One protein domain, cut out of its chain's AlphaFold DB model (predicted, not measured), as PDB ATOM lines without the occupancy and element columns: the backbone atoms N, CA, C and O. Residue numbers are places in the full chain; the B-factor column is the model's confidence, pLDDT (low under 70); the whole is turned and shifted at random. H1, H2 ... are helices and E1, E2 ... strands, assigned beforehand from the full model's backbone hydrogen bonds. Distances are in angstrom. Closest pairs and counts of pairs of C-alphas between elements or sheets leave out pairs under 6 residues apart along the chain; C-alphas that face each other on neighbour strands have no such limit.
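What this domain is: This is residues 70 to 207 of the 208 residues of an uncharacterized protein of Thaumarchaeota archaeon S15 (UniProt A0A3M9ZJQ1). Look for helix H6 in the middle of the domain: to one side of it lies a group of three crossed helices, in which H2 and H3 each pack on H1, and to another side a small three-stranded sheet, with H6 over one of its faces. H5 packs across the first part of H6, and H4 lies between H3 and the sheet; the three-helix group meets H6 through few contacts. The printed part has 138 residues with six named helices and three named strands, in the order H1 H2 H3 H4 E1 H5 H6 E2 E3, and is mostly helix; the sheet runs E1, E3, E2, all antiparallel. It is compact, with a radius of gyration of the C-alphas of 14.9 A and spans of 44 by 33 by 28 A.

How they stand to each other: Start with H1, residues 80 to 91; its residues 82 to 87 touch H2, residues 100 to 112, about perpendicular at 89 degrees, closest at the C-alphas of Val 83 and Ile 106, 5.3 A. H1 also touches H3, residues 121 to 134, at a steep tilt of 58 degrees, opposite ways, closest at the C-alphas of Leu 84 and Arg 121, 6.4 A. H1 and H6, residues 173 to 187, only just touch, with 3 pairs of C-alphas within 8 A, the closest those of Val 80 and Trp 183, 6.6 A. H5, residues 151 to 161, touches residues 173 to 178 of H6, closest at the C-alphas of Lys 155 and Val 177, 6.4 A. In the sheet, inner strand E3, residues 203 to 206, has E1, residues 148 to 150, beside it with N 149 and O 204 at 2.8 A, within hydrogen-bond range. E3 and E2, residues 192 to 195, form a hairpin, with N 203 and O 195 at 2.8 A. H6 runs along E2 at 23 degrees on the local plane, at a height over the sheet of 9.0 A; H4, residues 136 to 144, is on the same face and stands up from the sheet, giving two layers, helices on one face of a sheet. E1, H5 H6, E2 is a split strand-helix-strand unit, two strands running the same way with E3 between them, and its crossover is right-handed. Every O i to N i+4 pair is within hydrogen-bond range in H1 to H6.

Where its parts are: Find C-alpha 80 at (333.808, 245.655, 195.777); H1 runs 16.9 A from there. H2 spans 18.1 A, H3 19.7 A, H4 12.9 A, E1 6.9 A and H5 15.4 A. H6 begins at C-alpha 173, (337.189, 240.829, 213.210), and spans 20.8 A. E2 spans 10.0 A, and E3 10.4 A to C-alpha 206 at (319.392, 253.519, 206.349).

The domain as a whole: The farthest C-alphas, those of Gly 93 and Gly 198, are 46.3 A apart. The printed part has no cut, and the link from H5 to H6 is long, with 11 residues. Look there for low confidence: residues 164 to 171 are under 70.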
ATOM      1  N   LEU A  70     329.628 231.069 210.207       83.06
ATOM      2  CA  LEU A  70     331.095 231.020 210.228       83.06
ATOM      3  C   LEU A  70     331.651 232.424 210.006       83.06
ATOM      4  O   LEU A  70     331.044 233.214 209.285       83.06
ATOM      5  N   THR A  71     332.828 232.739 210.546       79.19
ATOM      6  CA  THR A  71     333.488 234.015 210.212       79.19
ATOM      7  C   THR A  71     333.891 234.116 208.740       79.19
ATOM      8  O   THR A  71     334.002 235.218 208.205       79.19
ATOM      9  N   SER A  72     333.998 232.983 208.044       77.31
ATOM     10  CA  SER A  72     334.113 232.925 206.585       77.31
ATOM     11  C   SER A  72     332.858 233.408 205.843       77.31
ATOM     12  O   SER A  72     332.938 233.719 204.662       77.31
ATOM     13  N   ALA A  73     331.709 233.551 206.508       82.81
ATOM     14  CA  ALA A  73     330.510 234.133 205.905       82.81
ATOM     15  C   ALA A  73     330.603 235.658 205.702       82.81
ATOM     16  O   ALA A  73     329.736 236.242 205.051       82.81
ATOM     17  N   LEU A  74     331.607 236.320 206.291       87.44
ATOM     18  CA  LEU A  74     331.829 237.748 206.084       87.44
ATOM     19  C   LEU A  74     332.543 238.003 204.749       87.44
ATOM     20  O   LEU A  74     333.425 237.227 204.374       87.44
ATOM     21  N   PRO A  75     332.230 239.122 204.067       92.12
ATOM     22  CA  PRO A  75     333.014 239.553 202.919       92.12
ATOM     23  C   PRO A  75     334.468 239.831 203.324       92.12
ATOM     24  O   PRO A  75     334.739 240.486 204.339       92.12
ATOM     25  N   MET A  76     335.411 239.347 202.517       91.19
ATOM     26  CA  MET A  76     336.844 239.417 202.797       91.19
ATOM     27  C   MET A  76     337.605 240.396 201.902       91.19
ATOM     28  O   MET A  76     338.689 240.827 202.271       91.19
ATOM     29  N   THR A  77     337.087 240.844 200.772       93.62
ATOM     30  CA  THR A  77     337.783 241.812 199.908       93.62
ATOM     31  C   THR A  77     337.418 243.230 200.320       93.62
ATOM     32  O   THR A  77     336.253 243.529 200.553       93.62
ATOM     33  N   ARG A  78     338.414 244.114 200.483       91.00
ATOM     34  CA  ARG A  78     338.190 245.453 201.066       91.00
ATOM     35  C   ARG A  78     337.235 246.305 200.239       91.00
ATOM     36  O   ARG A  78     336.344 246.933 200.811       91.00
ATOM     37  N   ASP A  79     337.440 246.308 198.929       92.75
ATOM     38  CA  ASP A  79     336.616 247.026 197.970       92.75
ATOM     39  C   ASP A  79     335.860 246.033 197.081       92.75
ATOM     40  O   ASP A  79     336.379 244.993 196.682       92.75
ATOM     41  N   VAL A  80     334.618 246.374 196.759       96.00
ATOM     42  CA  VAL A  80     333.808 245.655 195.777       96.00
ATOM     43  C   VAL A  80     334.435 245.759 194.386       96.00
ATOM     44  O   VAL A  80     334.339 244.810 193.610       96.00
ATOM     45  N   GLU A  81     335.086 246.879 194.056       96.31
ATOM     46  CA  GLU A  81     335.753 247.024 192.759       96.31
ATOM     47  C   GLU A  81     336.904 246.032 192.587       96.31
ATOM     48  O   GLU A  81     337.024 245.456 191.512       96.31
ATOM     49  N   ASP A  82     337.661 245.740 193.649       96.88
ATOM     50  CA  ASP A  82     338.726 244.729 193.611       96.88
ATOM     51  C   ASP A  82     338.163 243.332 193.290       96.88
ATOM     52  O   ASP A  82     338.774 242.561 192.548       96.88
ATOM     53  N   VAL A  83     336.968 243.004 193.802       97.38
ATOM     54  CA  VAL A  83     336.275 241.745 193.475       97.38
ATOM     55  C   VAL A  83     335.910 241.697 191.995       97.38
ATOM     56  O   VAL A  83     336.086 240.664 191.348       97.38
ATOM     57  N   LEU A  84     335.403 242.803 191.447       97.94
ATOM     58  CA  LEU A  84     334.991 242.890 190.044       97.94
ATOM     59  C   LEU A  84     336.192 242.876 189.090       97.94
ATOM     60  O   LEU A  84     336.152 242.188 188.071       97.94
ATOM     61  N   ASP A  85     337.273 243.570 189.438       97.44
ATOM     62  CA  ASP A  85     338.533 243.538 188.695       97.44
ATOM     63  C   ASP A  85     339.124 242.128 188.705       97.44
ATOM     64  O   ASP A  85     339.477 241.582 187.657       97.44
ATOM     65  N   GLY A  86     339.163 241.491 189.877       96.94
ATOM     66  CA  GLY A  86     339.632 240.119 190.001       96.94
ATOM     67  C   GLY A  86     338.766 239.117 189.239       96.94
ATOM     68  O   GLY A  86     339.301 238.212 188.601       96.94
ATOM     69  N   TYR A  87     337.445 239.307 189.221       97.19
ATOM     70  CA  TYR A  87     336.521 238.503 188.420       97.19
ATOM     71  C   TYR A  87     336.847 238.568 186.920       97.19
ATOM     72  O   TYR A  87     336.929 237.532 186.254       97.19
ATOM     73  N   GLU A  88     337.076 239.768 186.380       96.75
ATOM     74  CA  GLU A  88     337.449 239.942 184.972       96.75
ATOM     75  C   GLU A  88     338.800 239.299 184.641       96.75
ATOM     76  O   GLU A  88     338.962 238.712 183.569       96.75
ATOM     77  N   ARG A  89     339.768 239.388 185.557       96.38
ATOM     78  CA  ARG A  89     341.097 238.780 185.392       96.38
ATOM     79  C   ARG A  89     341.031 237.258 185.400       96.38
ATOM     80  O   ARG A  89     341.575 236.629 184.494       96.38
ATOM     81  N   ILE A  90     340.265 236.666 186.319       95.12
ATOM     82  CA  ILE A  90     340.013 235.216 186.341       95.12
ATOM     83  C   ILE A  90     339.387 234.760 185.016       95.12
ATOM     84  O   ILE A  90     339.782 233.729 184.473       95.12
ATOM     85  N   ALA A  91     338.460 235.538 184.446       93.19
ATOM     86  CA  ALA A  91     337.855 235.224 183.149       93.19
ATOM     87  C   ALA A  91     338.863 235.240 181.979       93.19
ATOM     88  O   ALA A  91     338.630 234.577 180.969       93.19
ATOM     89  N   ARG A  92     339.990 235.954 182.118       94.12
ATOM     90  CA  ARG A  92     341.126 235.954 181.173       94.12
ATOM     91  C   ARG A  92     342.172 234.876 181.485       94.12
ATOM     92  O   ARG A  92     343.162 234.771 180.769       94.12
ATOM     93  N   GLY A  93     341.964 234.067 182.528       92.50
ATOM     94  CA  GLY A  93     342.936 233.077 182.999       92.50
ATOM     95  C   GLY A  93     344.102 233.684 183.783       92.50
ATOM     96  O   GLY A  93     345.129 233.032 183.953       92.50
ATOM     97  N   GLU A  94     343.955 234.920 184.256       94.69
ATOM     98  CA  GLU A  94     344.945 235.623 185.065       94.69
ATOM     99  C   GLU A  94     344.638 235.493 186.562       94.69
ATOM    100  O   GLU A  94     343.510 235.212 186.972       94.69
ATOM    101  N   GLU A  95     345.640 235.765 187.398       94.06
ATOM    102  CA  GLU A  95     345.416 235.936 188.833       94.06
ATOM    103  C   GLU A  95     344.523 237.150 189.116       94.06
ATOM    104  O   GLU A  95     344.732 238.206 188.512       94.06
ATOM    105  N   PRO A  96     343.584 237.065 190.073       95.31
ATOM    106  CA  PRO A  96     342.679 238.168 190.379       95.31
ATOM    107  C   PRO A  96     343.397 239.390 190.965       95.31
ATOM    108  O   PRO A  96     342.994 240.523 190.712       95.31
ATOM    109  N   SER A  97     344.507 239.201 191.684       95.38
ATOM    110  CA  SER A  97     345.331 240.291 192.219       95.38
ATOM    111  C   SER A  97     346.823 239.985 192.087       95.38
ATOM    112  O   SER A  97     347.230 238.830 192.011       95.38
ATOM    113  N   GLY A  98     347.645 241.037 192.025       92.69
ATOM    114  CA  GLY A  98     349.102 240.903 192.159       92.69
ATOM    115  C   GLY A  98     349.543 240.617 193.600       92.69
ATOM    116  O   GLY A  98     350.637 240.103 193.814       92.69
ATOM    117  N   ASP A  99     348.686 240.919 194.580       93.12
ATOM    118  CA  ASP A  99     348.877 240.570 195.985       93.12
ATOM    119  C   ASP A  99     348.156 239.256 196.309       93.12
ATOM    120  O   ASP A  99     346.945 239.141 196.118       93.12
ATOM    121  N   ALA A 100     348.893 238.269 196.825       89.94
ATOM    122  CA  ALA A 100     348.364 236.929 197.076       89.94
ATOM    123  C   ALA A 100     347.231 236.924 198.115       89.94
ATOM    124  O   ALA A 100     346.240 236.227 197.935       89.94
ATOM    125  N   THR A 101     347.334 237.743 199.169       89.94
ATOM    126  CA  THR A 101     346.283 237.825 200.197       89.94
ATOM    127  C   THR A 101     344.993 238.403 199.623       89.94
ATOM    128  O   THR A 101     343.911 237.883 199.872       89.94
ATOM    129  N   THR A 102     345.099 239.459 198.819       92.31
ATOM    130  CA  THR A 102     343.953 240.048 198.121       92.31
ATOM    131  C   THR A 102     343.358 239.064 197.117       92.31
ATOM    132  O   THR A 102     342.139 238.947 197.035       92.31
ATOM    133  N   ALA A 103     344.196 238.316 196.392       93.56
ATOM    134  CA  ALA A 103     343.737 237.276 195.478       93.56
ATOM    135  C   ALA A 103     342.919 236.196 196.206       93.56
ATOM    136  O   ALA A 103     341.825 235.862 195.755       93.56
ATOM    137  N   ASP A 104     343.400 235.712 197.355       91.69
ATOM    138  CA  ASP A 104     342.677 234.744 198.187       91.69
ATOM    139  C   ASP A 104     341.335 235.299 198.686       91.69
ATOM    140  O   ASP A 104     340.323 234.603 198.614       91.69
ATOM    141  N   CYS A 105     341.286 236.565 199.120       92.38
ATOM    142  CA  CYS A 105     340.030 237.218 199.503       92.38
ATOM    143  C   CYS A 105     339.026 237.291 198.341       92.38
ATOM    144  O   CYS A 105     337.837 237.051 198.549       92.38
ATOM    145  N   ILE A 106     339.494 237.582 197.123       96.00
ATOM    146  CA  ILE A 106     338.632 237.660 195.937       96.00
ATOM    147  C   ILE A 106     338.067 236.282 195.593       96.00
ATOM    148  O   ILE A 106     336.864 236.156 195.359       96.00
ATOM    149  N   TYR A 107     338.908 235.243 195.575       94.69
ATOM    150  CA  TYR A 107     338.437 233.876 195.342       94.69
ATOM    151  C   TYR A 107     337.392 233.460 196.379       94.69
ATOM    152  O   TYR A 107     336.330 232.959 196.003       94.69
ATOM    153  N   HIS A 108     337.680 233.720 197.659       92.31
ATOM    154  CA  HIS A 108     336.776 233.457 198.775       92.31
ATOM    155  C   HIS A 108     335.410 234.111 198.563       92.31
ATOM    156  O   HIS A 108     334.384 233.434 198.635       92.31
ATOM    157  N   ASP A 109     335.374 235.412 198.268       94.94
ATOM    158  CA  ASP A 109     334.114 236.140 198.110       94.94
ATOM    159  C   ASP A 109     333.323 235.658 196.889       94.94
ATOM    160  O   ASP A 109     332.122 235.393 196.985       94.94
ATOM    161  N   LEU A 110     333.984 235.495 195.737       95.81
ATOM    162  CA  LEU A 110     333.332 235.015 194.516       95.81
ATOM    163  C   LEU A 110     332.726 233.616 194.701       95.81
ATOM    164  O   LEU A 110     331.630 233.351 194.195       95.81
ATOM    165  N   ALA A 111     333.417 232.736 195.431       93.50
ATOM    166  CA  ALA A 111     332.920 231.410 195.777       93.50
ATOM    167  C   ALA A 111     331.769 231.477 196.790       93.50
ATOM    168  O   ALA A 111     330.720 230.876 196.550       93.50
ATOM    169  N   SER A 112     331.924 232.256 197.864       90.75
ATOM    170  CA  SER A 112     330.939 232.400 198.947       90.75
ATOM    171  C   SER A 112     329.603 232.963 198.462       90.75
ATOM    172  O   SER A 112     328.540 232.510 198.888       90.75
ATOM    173  N   TYR A 113     329.634 233.914 197.525       93.50
ATOM    174  CA  TYR A 113     328.426 234.487 196.921       93.50
ATOM    175  C   TYR A 113     327.973 233.762 195.644       93.50
ATOM    176  O   TYR A 113     326.969 234.146 195.044       93.50
ATOM    177  N   GLY A 114     328.672 232.699 195.232       92.94
ATOM    178  CA  GLY A 114     328.258 231.836 194.125       92.94
ATOM    179  C   GLY A 114     328.182 232.545 192.772       92.94
ATOM    180  O   GLY A 114     327.296 232.241 191.971       92.94
ATOM    181  N   ILE A 115     329.085 233.492 192.507       93.94
ATOM    182  CA  ILE A 115     329.055 234.294 191.276       93.94
ATOM    183  C   ILE A 115     329.395 233.410 190.069       93.94
ATOM    184  O   ILE A 115     330.419 232.711 190.043       93.94
ATOM    185  N   ARG A 116     328.526 233.414 189.048       91.12
ATOM    186  CA  ARG A 116     328.713 232.600 187.828       91.12
ATOM    187  C   ARG A 116     329.760 233.227 186.919       91.12
ATOM    188  O   ARG A 116     329.875 234.444 186.804       91.12
ATOM    189  N   ALA A 117     330.507 232.371 186.230       89.88
ATOM    190  CA  ALA A 117     331.459 232.795 185.211       89.88
ATOM    191  C   ALA A 117     330.740 233.306 183.946       89.88
ATOM    192  O   ALA A 117     329.573 232.985 183.707       89.88
ATOM    193  N   GLY A 118     331.459 234.073 183.124       91.25
ATOM    194  CA  GLY A 118     330.988 234.523 181.809       91.25
ATOM    195  C   GLY A 118     329.999 235.693 181.830       91.25
ATOM    196  O   GLY A 118     329.355 235.961 180.818       91.25
ATOM    197  N   LEU A 119     329.848 236.388 182.959       94.56
ATOM    198  CA  LEU A 119     329.134 237.660 183.020       94.56
ATOM    199  C   LEU A 119     330.058 238.810 182.600       94.56
ATOM    200  O   LEU A 119     331.266 238.760 182.807       94.56
ATOM    201  N   GLY A 120     329.484 239.875 182.040       95.69
ATOM    202  CA  GLY A 120     330.171 241.168 181.981       95.69
ATOM    203  C   GLY A 120     330.192 241.837 183.361       95.69
ATOM    204  O   GLY A 120     329.391 241.473 184.224       95.69
ATOM    205  N   ARG A 121     331.050 242.846 183.554       95.94
ATOM    206  CA  ARG A 121     331.246 243.549 184.839       95.94
ATOM    207  C   ARG A 121     329.945 243.974 185.524       95.94
ATOM    208  O   ARG A 121     329.728 243.654 186.687       95.94
ATOM    209  N   GLU A 122     329.053 244.638 184.792       95.94
ATOM    210  CA  GLU A 122     327.761 245.090 185.328       95.94
ATOM    211  C   GLU A 122     326.858 243.920 185.735       95.94
ATOM    212  O   GLU A 122     326.199 243.963 186.772       95.94
ATOM    213  N   GLY A 123     326.874 242.836 184.955       96.94
ATOM    214  CA  GLY A 123     326.157 241.608 185.295       96.94
ATOM    215  C   GLY A 123     326.711 240.957 186.561       96.94
ATOM    216  O   GLY A 123     325.936 240.569 187.434       96.94
ATOM    217  N   ALA A 124     328.039 240.891 186.688       97.00
ATOM    218  CA  ALA A 124     328.714 240.374 187.873       97.00
ATOM    219  C   ALA A 124     328.412 241.231 189.112       97.00
ATOM    220  O   ALA A 124     328.085 240.683 190.161       97.00
ATOM    221  N   ARG A 125     328.414 242.568 188.988       97.56
ATOM    222  CA  ARG A 125     328.019 243.480 190.074       97.56
ATOM    223  C   ARG A 125     326.576 243.250 190.509       97.56
ATOM    224  O   ARG A 125     326.311 243.153 191.706       97.56
ATOM    225  N   ALA A 126     325.645 243.183 189.560       97.06
ATOM    226  CA  ALA A 126     324.231 242.981 189.864       97.06
ATOM    227  C   ALA A 126     323.993 241.633 190.562       97.06
ATOM    228  O   ALA A 126     323.224 241.550 191.523       97.06
ATOM    229  N   GLU A 127     324.679 240.582 190.113       97.31
ATOM    230  CA  GLU A 127     324.602 239.277 190.757       97.31
ATOM    231  C   GLU A 127     325.246 239.269 192.143       97.31
ATOM    232  O   GLU A 127     324.636 238.738 193.070       97.31
ATOM    233  N   LEU A 128     326.407 239.906 192.308       97.69
ATOM    234  CA  LEU A 128     327.073 240.054 193.599       97.69
ATOM    235  C   LEU A 128     326.183 240.784 194.598       97.69
ATOM    236  O   LEU A 128     325.976 240.282 195.696       97.69
ATOM    237  N   ALA A 129     325.582 241.909 194.206       97.25
ATOM    238  CA  ALA A 129     324.633 242.631 195.049       97.25
ATOM    239  C   ALA A 129     323.451 241.735 195.453       97.25
ATOM    240  O   ALA A 129     323.116 241.629 196.634       97.25
ATOM    241  N   ARG A 130     322.838 241.043 194.484       97.19
ATOM    242  CA  ARG A 130     321.709 240.138 194.738       97.19
ATOM    243  C   ARG A 130     322.093 239.010 195.700       97.19
ATOM    244  O   ARG A 130     321.347 238.745 196.638       97.19
ATOM    245  N   ALA A 131     323.219 238.344 195.462       96.44
ATOM    246  CA  ALA A 131     323.696 237.234 196.281       96.44
ATOM    247  C   ALA A 131     324.084 237.698 197.691       96.44
ATOM    248  O   ALA A 131     323.667 237.082 198.670       96.44
ATOM    249  N   PHE A 132     324.786 238.828 197.795       96.50
ATOM    250  CA  PHE A 132     325.172 239.452 199.056       96.50
ATOM    251  C   PHE A 132     323.956 239.740 199.943       96.50
ATOM    252  O   PHE A 132     323.888 239.250 201.066       96.50
ATOM    253  N   PHE A 133     322.938 240.445 199.437       96.00
ATOM    254  CA  PHE A 133     321.733 240.748 200.226       96.00
ATOM    255  C   PHE A 133     320.818 239.537 200.462       96.00
ATOM    256  O   PHE A 133     320.011 239.552 201.393       96.00
ATOM    257  N   ALA A 134     320.924 238.485 199.647       94.88
ATOM    258  CA  ALA A 134     320.216 237.228 199.878       94.88
ATOM    259  C   ALA A 134     320.888 236.357 200.952       94.88
ATOM    260  O   ALA A 134     320.226 235.485 201.522       94.88
ATOM    261  N   HIS A 135     322.173 236.590 201.239       92.56
ATOM    262  CA  HIS A 135     322.944 235.778 202.167       92.56
ATOM    263  C   HIS A 135     322.349 235.847 203.591       92.56
ATOM    264  O   HIS A 135     322.153 236.950 204.114       92.56
ATOM    265  N   PRO A 136     322.069 234.709 204.265       90.44
ATOM    266  CA  PRO A 136     321.382 234.705 205.559       90.44
ATOM    267  C   PRO A 136     322.065 235.561 206.637       90.44
ATOM    268  O   PRO A 136     321.384 236.317 207.325       90.44
ATOM    269  N   PHE A 137     323.401 235.525 206.719       90.75
ATOM    270  CA  PHE A 137     324.174 236.395 207.621       90.75
ATOM    271  C   PHE A 137     323.902 237.885 207.359       90.75
ATOM    272  O   PHE A 137     323.591 238.640 208.280       90.75
ATOM    273  N   VAL A 138     323.956 238.308 206.090       93.00
ATOM    274  CA  VAL A 138     323.762 239.711 205.695       93.00
ATOM    275  C   VAL A 138     322.337 240.158 205.995       93.00
ATOM    276  O   VAL A 138     322.141 241.279 206.450       93.00
ATOM    277  N   ARG A 139     321.338 239.283 205.827       93.56
ATOM    278  CA  ARG A 139     319.943 239.582 206.194       93.56
ATOM    279  C   ARG A 139     319.770 239.834 207.689       93.56
ATOM    280  O   ARG A 139     319.019 240.734 208.062       93.56
ATOM    281  N   VAL A 140     320.453 239.065 208.539       92.56
ATOM    282  CA  VAL A 140     320.423 239.303 209.986       92.56
ATOM    283  C   VAL A 140     321.056 240.654 210.303       92.56
ATOM    284  O   VAL A 140     320.415 241.472 210.962       92.56
ATOM    285  N   VAL A 141     322.244 240.944 209.765       92.44
ATOM    286  CA  VAL A 141     322.901 242.242 209.981       92.44
ATOM    287  C   VAL A 141     322.053 243.401 209.451       92.44
ATOM    288  O   VAL A 141     321.867 244.381 210.164       92.44
ATOM    289  N   ASP A 142     321.472 243.285 208.256       93.25
ATOM    290  CA  ASP A 142     320.581 244.299 207.683       93.25
ATOM    291  C   ASP A 142     319.391 244.606 208.603       93.25
ATOM    292  O   ASP A 142     319.043 245.772 208.813       93.25
ATOM    293  N   SER A 143     318.796 243.572 209.207       92.81
ATOM    294  CA  SER A 143     317.684 243.738 210.149       92.81
ATOM    295  C   SER A 143     318.077 244.490 211.428       92.81
ATOM    296  O   SER A 143     317.232 245.129 212.052       92.81
ATOM    297  N   MET A 144     319.363 244.472 211.804       92.62
ATOM    298  CA  MET A 144     319.874 245.223 212.955       92.62
ATOM    299  C   MET A 144     320.013 246.727 212.676       92.62
ATOM    300  O   MET A 144     320.097 247.509 213.627       92.62
ATOM    301  N   ILE A 145     320.046 247.140 211.402       92.50
ATOM    302  CA  ILE A 145     320.194 248.539 210.979       92.50
ATOM    303  C   ILE A 145     318.811 249.200 210.973       92.50
ATOM    304  O   ILE A 145     318.167 249.299 209.930       92.50
ATOM    305  N   ALA A 146     318.329 249.638 212.139       85.94
ATOM    306  CA  ALA A 146     317.017 250.276 212.274       85.94
ATOM    307  C   ALA A 146     317.008 251.370 213.366       85.94
ATOM    308  O   ALA A 146     317.029 251.036 214.550       85.94
ATOM    309  N   PRO A 147     316.957 252.672 213.004       86.50
ATOM    310  CA  PRO A 147     317.297 253.242 211.688       86.50
ATOM    311  C   PRO A 147     318.809 253.191 211.396       86.50
ATOM    312  O   PRO A 147     319.245 253.406 210.266       86.50
ATOM    313  N   GLU A 148     319.607 252.889 212.419       92.25
ATOM    314  CA  GLU A 148     321.061 252.884 212.395       92.25
ATOM    315  C   GLU A 148     321.628 251.765 213.275       92.25
ATOM    316  O   GLU A 148     320.961 251.254 214.177       92.25
ATOM    317  N   ALA A 149     322.877 251.392 213.016       92.94
ATOM    318  CA  ALA A 149     323.640 250.469 213.837       92.94
ATOM    319  C   ALA A 149     325.074 250.980 214.008       92.94
ATOM    320  O   ALA A 149     325.735 251.365 213.044       92.94
ATOM    321  N   TYR A 150     325.553 250.976 215.250       91.44
ATOM    322  CA  TYR A 150     326.936 251.319 215.571       91.44
ATOM    323  C   TYR A 150     327.849 250.111 215.373       91.44
ATOM    324  O   TYR A 150     327.478 248.979 215.706       91.44
ATOM    325  N   PHE A 151     329.071 250.376 214.917       90.00
ATOM    326  CA  PHE A 151     330.089 249.367 214.638       90.00
ATOM    327  C   PHE A 151     330.306 248.401 215.806       90.00
ATOM    328  O   PHE A 151     330.316 247.189 215.614       90.00
ATOM    329  N   GLY A 152     330.402 248.927 217.033       87.62
ATOM    330  CA  GLY A 152     330.592 248.114 218.237       87.62
ATOM    331  C   GLY A 152     329.478 247.085 218.457       87.62
ATOM    332  O   GLY A 152     329.773 245.932 218.753       87.62
ATOM    333  N   ARG A 153     328.213 247.467 218.224       90.00
ATOM    334  CA  ARG A 153     327.049 246.575 218.372       90.00
ATOM    335  C   ARG A 153     327.084 245.436 217.357       90.00
ATOM    336  O   ARG A 153     326.817 244.292 217.714       90.00
ATOM    337  N   VAL A 154     327.392 245.746 216.096       90.94
ATOM    338  CA  VAL A 154     327.480 244.715 215.052       90.94
ATOM    339  C   VAL A 154     328.681 243.812 215.308       90.94
ATOM    340  O   VAL A 154     328.522 242.599 215.294       90.94
ATOM    341  N   LYS A 155     329.850 244.372 215.638       88.50
ATOM    342  CA  LYS A 155     331.045 243.592 215.982       88.50
ATOM    343  C   LYS A 155     330.796 242.633 217.148       88.50
ATOM    344  O   LYS A 155     331.151 241.463 217.045       88.50
ATOM    345  N   GLU A 156     330.164 243.100 218.223       88.06
ATOM    346  CA  GLU A 156     329.814 242.258 219.374       88.06
ATOM    347  C   GLU A 156     328.853 241.130 218.980       88.06
ATOM    348  O   GLU A 156     329.024 239.991 219.413       88.06
ATOM    349  N   TRP A 157     327.862 241.418 218.133       89.88
ATOM    350  CA  TRP A 157     326.954 240.390 217.633       89.88
ATOM    351  C   TRP A 157     327.690 239.342 216.791       89.88
ATOM    352  O   TRP A 157     327.518 238.151 217.037       89.88
ATOM    353  N   VAL A 158     328.557 239.765 215.864       87.31
ATOM    354  CA  VAL A 158     329.357 238.848 215.036       87.31
ATOM    355  C   VAL A 158     330.236 237.969 215.928       87.31
ATOM    356  O   VAL A 158     330.233 236.756 215.765       87.31
ATOM    357  N   GLN A 159     330.905 238.546 216.930       83.88
ATOM    358  CA  GLN A 159     331.748 237.799 217.870       83.88
ATOM    359  C   GLN A 159     330.976 236.739 218.674       83.88
ATOM    360  O   GLN A 159     331.539 235.711 219.028       83.88
ATOM    361  N   LYS A 160     329.698 236.988 218.987       83.88
ATOM    362  CA  LYS A 160     328.855 236.056 219.757       83.88
ATOM    363  C   LYS A 160     328.174 234.983 218.907       83.88
ATOM    364  O   LYS A 160     327.786 233.964 219.460       83.88
ATOM    365  N   ASN A 161     327.970 235.235 217.612       84.88
ATOM    366  CA  ASN A 161     327.135 234.398 216.737       84.88
ATOM    367  C   ASN A 161     327.913 233.766 215.574       84.88
ATOM    368  O   ASN A 161     327.311 233.067 214.758       84.88
ATOM    369  N   CYS A 162     329.219 234.036 215.461       83.50
ATOM    370  CA  CYS A 162     330.082 233.426 214.456       83.50
ATOM    371  C   CYS A 162     331.128 232.509 215.094       83.50
ATOM    372  O   CYS A 162     331.814 232.909 216.032       83.50
ATOM    373  N   THR A 163     331.282 231.306 214.546       76.94
ATOM    374  CA  THR A 163     332.316 230.350 214.944       76.94
ATOM    375  C   THR A 163     333.588 230.544 214.109       76.94
ATOM    376  O   THR A 163     333.534 230.619 212.878       76.94
ATOM    377  N   ASP A 164     334.747 230.557 214.770       66.19
ATOM    378  CA  ASP A 164     336.076 230.664 214.149       66.19
ATOM    379  C   ASP A 164     336.687 229.284 213.857       66.19
ATOM    380  O   ASP A 164     337.656 228.877 214.496       66.19
ATOM    381  N   VAL A 165     336.129 228.512 212.915       57.16
ATOM    382  CA  VAL A 165     336.744 227.230 212.504       57.16
ATOM    383  C   VAL A 165     336.483 226.913 211.017       57.16
ATOM    384  O   VAL A 165     335.326 226.981 210.603       57.16
ATOM    385  N   PRO A 166     337.497 226.482 210.225       51.75
ATOM    386  CA  PRO A 166     338.928 226.439 210.523       51.75
ATOM    387  C   PRO A 166     339.655 227.685 209.989       51.75
ATOM    388  O   PRO A 166     339.592 227.996 208.806       51.75
ATOM    389  N   VAL A 167     340.413 228.328 210.884       42.06
ATOM    390  CA  VAL A 167     341.341 229.453 210.657       42.06
ATOM    391  C   VAL A 167     340.670 230.777 210.255       42.06
ATOM    392  O   VAL A 167     340.366 230.986 209.082       42.06
ATOM    393  N   PRO A 168     340.543 231.756 211.173       44.41
ATOM    394  CA  PRO A 168     340.409 233.132 210.730       44.41
ATOM    395  C   PRO A 168     341.704 233.514 210.004       44.41
ATOM    396  O   PRO A 168     342.807 233.409 210.556       44.41
ATOM    397  N   SER A 169     341.585 233.975 208.754       44.19
ATOM    398  CA  SER A 169     342.638 234.804 208.170       44.19
ATOM    399  C   SER A 169     342.941 235.921 209.175       44.19
ATOM    400  O   SER A 169     342.049 236.374 209.889       44.19
ATOM    401  N   ARG A 170     344.204 236.353 209.277       42.56
ATOM    402  CA  ARG A 170     344.701 237.348 210.258       42.56
ATOM    403  C   ARG A 170     344.031 238.732 210.183       42.56
ATOM    404  O   ARG A 170     344.567 239.705 210.710       42.56
ATOM    405  N   ARG A 171     342.882 238.868 209.528       52.84
ATOM    406  CA  ARG A 171     342.003 239.993 209.770       52.84
ATOM    407  C   ARG A 171     341.445 239.903 211.174       52.84
ATOM    408  O   ARG A 171     340.665 239.021 211.508       52.84
ATOM    409  N   ASP A 172     341.817 240.901 211.964       71.44
ATOM    410  CA  ASP A 172     341.012 241.341 213.091       71.44
ATOM    411  C   ASP A 172     339.544 241.397 212.633       71.44
ATOM    412  O   ASP A 172     339.243 241.990 211.593       71.44
ATOM    413  N   LEU A 173     338.641 240.773 213.395       76.12
ATOM    414  CA  LEU A 173     337.189 240.829 213.210       76.12
ATOM    415  C   LEU A 173     336.714 242.256 212.899       76.12
ATOM    416  O   LEU A 173     335.796 242.458 212.104       76.12
ATOM    417  N   THR A 174     337.399 243.252 213.473       81.56
ATOM    418  CA  THR A 174     337.240 244.671 213.148       81.56
ATOM    419  C   THR A 174     337.266 244.939 211.638       81.56
ATOM    420  O   THR A 174     336.344 245.553 211.108       81.56
ATOM    421  N   GLY A 175     338.295 244.462 210.937       83.50
ATOM    422  CA  GLY A 175     338.471 244.670 209.504       83.50
ATOM    423  C   GLY A 175     337.362 244.021 208.678       83.50
ATOM    424  O   GLY A 175     336.863 244.644 207.748       83.50
ATOM    425  N   ASN A 176     336.907 242.820 209.042       85.31
ATOM    426  CA  ASN A 176     335.803 242.166 208.327       85.31
ATOM    427  C   ASN A 176     334.476 242.911 208.502       85.31
ATOM    428  O   ASN A 176     333.724 243.066 207.543       85.31
ATOM    429  N   VAL A 177     334.196 243.433 209.700       88.31
ATOM    430  CA  VAL A 177     332.985 244.237 209.932       88.31
ATOM    431  C   VAL A 177     333.057 245.578 209.189       88.31
ATOM    432  O   VAL A 177     332.048 246.034 208.657       88.31
ATOM    433  N   GLN A 178     334.241 246.192 209.082       90.06
ATOM    434  CA  GLN A 178     334.431 247.403 208.270       90.06
ATOM    435  C   GLN A 178     334.173 247.128 206.785       90.06
ATOM    436  O   GLN A 178     333.489 247.908 206.122       90.06
ATOM    437  N   VAL A 179     334.675 246.002 206.273       92.50
ATOM    438  CA  VAL A 179     334.401 245.564 204.900       92.50
ATOM    439  C   VAL A 179     332.911 245.322 204.688       92.50
ATOM    440  O   VAL A 179     332.354 245.815 203.713       92.50
ATOM    441  N   LEU A 180     332.236 244.661 205.628       93.69
ATOM    442  CA  LEU A 180     330.789 244.463 205.574       93.69
ATOM    443  C   LEU A 180     330.023 245.790 205.449       93.69
ATOM    444  O   LEU A 180     329.102 245.886 204.641       93.69
ATOM    445  N   TYR A 181     330.405 246.818 206.214       94.12
ATOM    446  CA  TYR A 181     329.781 248.145 206.140       94.12
ATOM    447  C   TYR A 181     330.031 248.818 204.787       94.12
ATOM    448  O   TYR A 181     329.089 249.327 204.181       94.12
ATOM    449  N   SER A 182     331.272 248.764 204.296       94.00
ATOM    450  CA  SER A 182     331.644 249.268 202.967       94.00
ATOM    451  C   SER A 182     330.808 248.606 201.866       94.00
ATOM    452  O   SER A 182     330.220 249.279 201.021       94.00
ATOM    453  N   TRP A 183     330.661 247.281 201.917       96.81
ATOM    454  CA  TRP A 183     329.869 246.526 200.949       96.81
ATOM    455  C   TRP A 183     328.376 246.853 201.024       96.81
ATOM    456  O   TRP A 183     327.743 247.015 199.981       96.81
ATOM    457  N   LEU A 184     327.813 246.996 202.231       95.88
ATOM    458  CA  LEU A 184     326.423 247.422 202.419       95.88
ATOM    459  C   LEU A 184     326.159 248.779 201.757       95.88
ATOM    460  O   LEU A 184     325.164 248.921 201.051       95.88
ATOM    461  N   GLU A 185     327.053 249.751 201.928       95.56
ATOM    462  CA  GLU A 185     326.952 251.062 201.280       95.56
ATOM    463  C   GLU A 185     327.109 250.963 199.755       95.56
ATOM    464  O   GLU A 185     326.265 251.459 199.002       95.56
ATOM    465  N   ARG A 186     328.147 250.263 199.282       95.81
ATOM    466  CA  ARG A 186     328.520 250.227 197.860       95.81
ATOM    467  C   ARG A 186     327.569 249.406 196.993       95.81
ATOM    468  O   ARG A 186     327.256 249.808 195.875       95.81
ATOM    469  N   LEU A 187     327.090 248.271 197.501       96.31
ATOM    470  CA  LEU A 187     326.118 247.407 196.816       96.31
ATOM    471  C   LEU A 187     324.672 247.808 197.127       96.31
ATOM    472  O   LEU A 187     323.747 247.385 196.435       96.31
ATOM    473  N   GLY A 188     324.455 248.613 198.168       93.25
ATOM    474  CA  GLY A 188     323.134 248.982 198.666       93.25
ATOM    475  C   GLY A 188     322.304 249.858 197.739       93.25
ATOM    476  O   GLY A 188     321.111 250.013 197.998       93.25
ATOM    477  N   GLY A 189     322.897 250.422 196.682       91.38
ATOM    478  CA  GLY A 189     322.200 251.294 195.735       91.38
ATOM    479  C   GLY A 189     321.687 252.582 196.385       91.38
ATOM    480  O   GLY A 189     320.595 253.034 196.064       91.38
ATOM    481  N   GLY A 190     322.431 253.122 197.354       92.00
ATOM    482  CA  GLY A 190     322.049 254.322 198.104       92.00
ATOM    483  C   GLY A 190     321.163 254.076 199.329       92.00
ATOM    484  O   GLY A 190     320.894 255.019 200.060       92.00
ATOM    485  N   ARG A 191     320.755 252.827 199.613       93.81
ATOM    486  CA  ARG A 191     319.941 252.484 200.803       93.81
ATOM    487  C   ARG A 191     320.668 252.652 202.136       93.81
ATOM    488  O   ARG A 191     320.017 252.705 203.177       93.81
ATOM    489  N   TYR A 192     321.998 252.697 202.122       95.75
ATOM    490  CA  TYR A 192     322.815 252.806 203.324       95.75
ATOM    491  C   TYR A 192     323.846 253.913 203.163       95.75
ATOM    492  O   TYR A 192     324.320 254.164 202.058       95.75
ATOM    493  N   ALA A 193     324.191 254.539 204.281       94.25
ATOM    494  CA  ALA A 193     325.310 255.460 204.390       94.25
ATOM    495  C   ALA A 193     326.127 255.118 205.634       94.25
ATOM    496  O   ALA A 193     325.553 254.825 206.692       94.25
ATOM    497  N   VAL A 194     327.447 255.175 205.508       92.50
ATOM    498  CA  VAL A 194     328.387 254.962 206.607       92.50
ATOM    499  C   VAL A 194     328.993 256.304 207.017       92.50
ATOM    500  O   VAL A 194     329.508 257.051 206.191       92.50
ATOM    501  N   ASP A 195     328.923 256.634 208.306       90.62
ATOM    502  CA  ASP A 195     329.482 257.863 208.875       90.62
ATOM    503  C   ASP A 195     330.252 257.598 210.182       90.62
ATOM    504  O   ASP A 195     330.234 256.494 210.732       90.62
ATOM    505  N   VAL A 196     330.981 258.607 210.671       87.56
ATOM    506  CA  VAL A 196     331.645 258.585 211.987       87.56
ATOM    507  C   VAL A 196     331.171 259.798 212.796       87.56
ATOM    508  O   VAL A 196     331.798 260.860 212.749       87.56
ATOM    509  N   PRO A 197     330.052 259.686 213.533       78.25
ATOM    510  CA  PRO A 197     329.536 260.795 214.326       78.25
ATOM    511  C   PRO A 197     330.519 261.198 215.432       78.25
ATOM    512  O   PRO A 197     330.899 260.376 216.270       78.25
ATOM    513  N   GLY A 198     330.928 262.470 215.447       75.44
ATOM    514  CA  GLY A 198     331.761 263.039 216.515       75.44
ATOM    515  C   GLY A 198     333.103 262.328 216.739       75.44
ATOM    516  O   GLY A 198     333.574 262.299 217.872       75.44
ATOM    517  N   GLU A 199     333.673 261.714 215.693       72.19
ATOM    518  CA  GLU A 199     335.004 261.072 215.668       72.19
ATOM    519  C   GLU A 199     335.213 259.867 216.610       72.19
ATOM    520  O   GLU A 199     336.342 259.418 216.800       72.19
ATOM    521  N   ARG A 200     334.152 259.290 217.199       71.25
ATOM    522  CA  ARG A 200     334.298 258.207 218.200       71.25
ATOM    523  C   ARG A 200     334.045 256.795 217.680       71.25
ATOM    524  O   ARG A 200     334.747 255.871 218.081       71.25
ATOM    525  N   SER A 201     333.020 256.584 216.854       80.75
ATOM    526  CA  SER A 201     332.656 255.241 216.384       80.75
ATOM    527  C   SER A 201     331.961 255.297 215.032       80.75
ATOM    528  O   SER A 201     331.077 256.125 214.830       80.75
ATOM    529  N   GLN A 202     332.355 254.409 214.120       89.44
ATOM    530  CA  GLN A 202     331.685 254.249 212.835       89.44
ATOM    531  C   GLN A 202     330.250 253.750 213.042       89.44
ATOM    532  O   GLN A 202     329.970 252.926 213.920       89.44
ATOM    533  N   ARG A 203     329.337 254.234 212.211       92.69
ATOM    534  CA  ARG A 203     327.931 253.859 212.207       92.69
ATOM    535  C   ARG A 203     327.462 253.677 210.771       92.69
ATOM    536  O   ARG A 203     327.924 254.367 209.871       92.69
ATOM    537  N   ILE A 204     326.533 252.751 210.576       94.19
ATOM    538  CA  ILE A 204     325.780 252.603 209.334       94.19
ATOM    539  C   ILE A 204     324.319 252.970 209.584       94.19
ATOM    540  O   ILE A 204     323.748 252.601 210.613       94.19
ATOM    541  N   ARG A 205     323.704 253.701 208.656       94.31
ATOM    542  CA  ARG A 205     322.297 254.116 208.729       94.31
ATOM    543  C   ARG A 205     321.568 253.822 207.431       94.31
ATOM    544  O   ARG A 205     322.172 253.883 206.361       94.31
ATOM    545  N   ARG A 206     320.265 253.556 207.524       93.75
ATOM    546  CA  ARG A 206     319.392 253.519 206.349       93.75
ATOM    547  C   ARG A 206     319.144 254.945 205.861       93.75
ATOM    548  O   ARG A 206     318.858 255.840 206.658       93.75
ATOM    549  N   VAL A 207     319.284 255.152 204.559       88.12
ATOM    550  CA  VAL A 207     318.920 256.401 203.885       88.12
ATOM    551  C   VAL A 207     317.569 256.145 203.227       88.12
ATOM    552  O   VAL A 207     317.426 255.155 202.511       88.12
TER     553      VAL A 207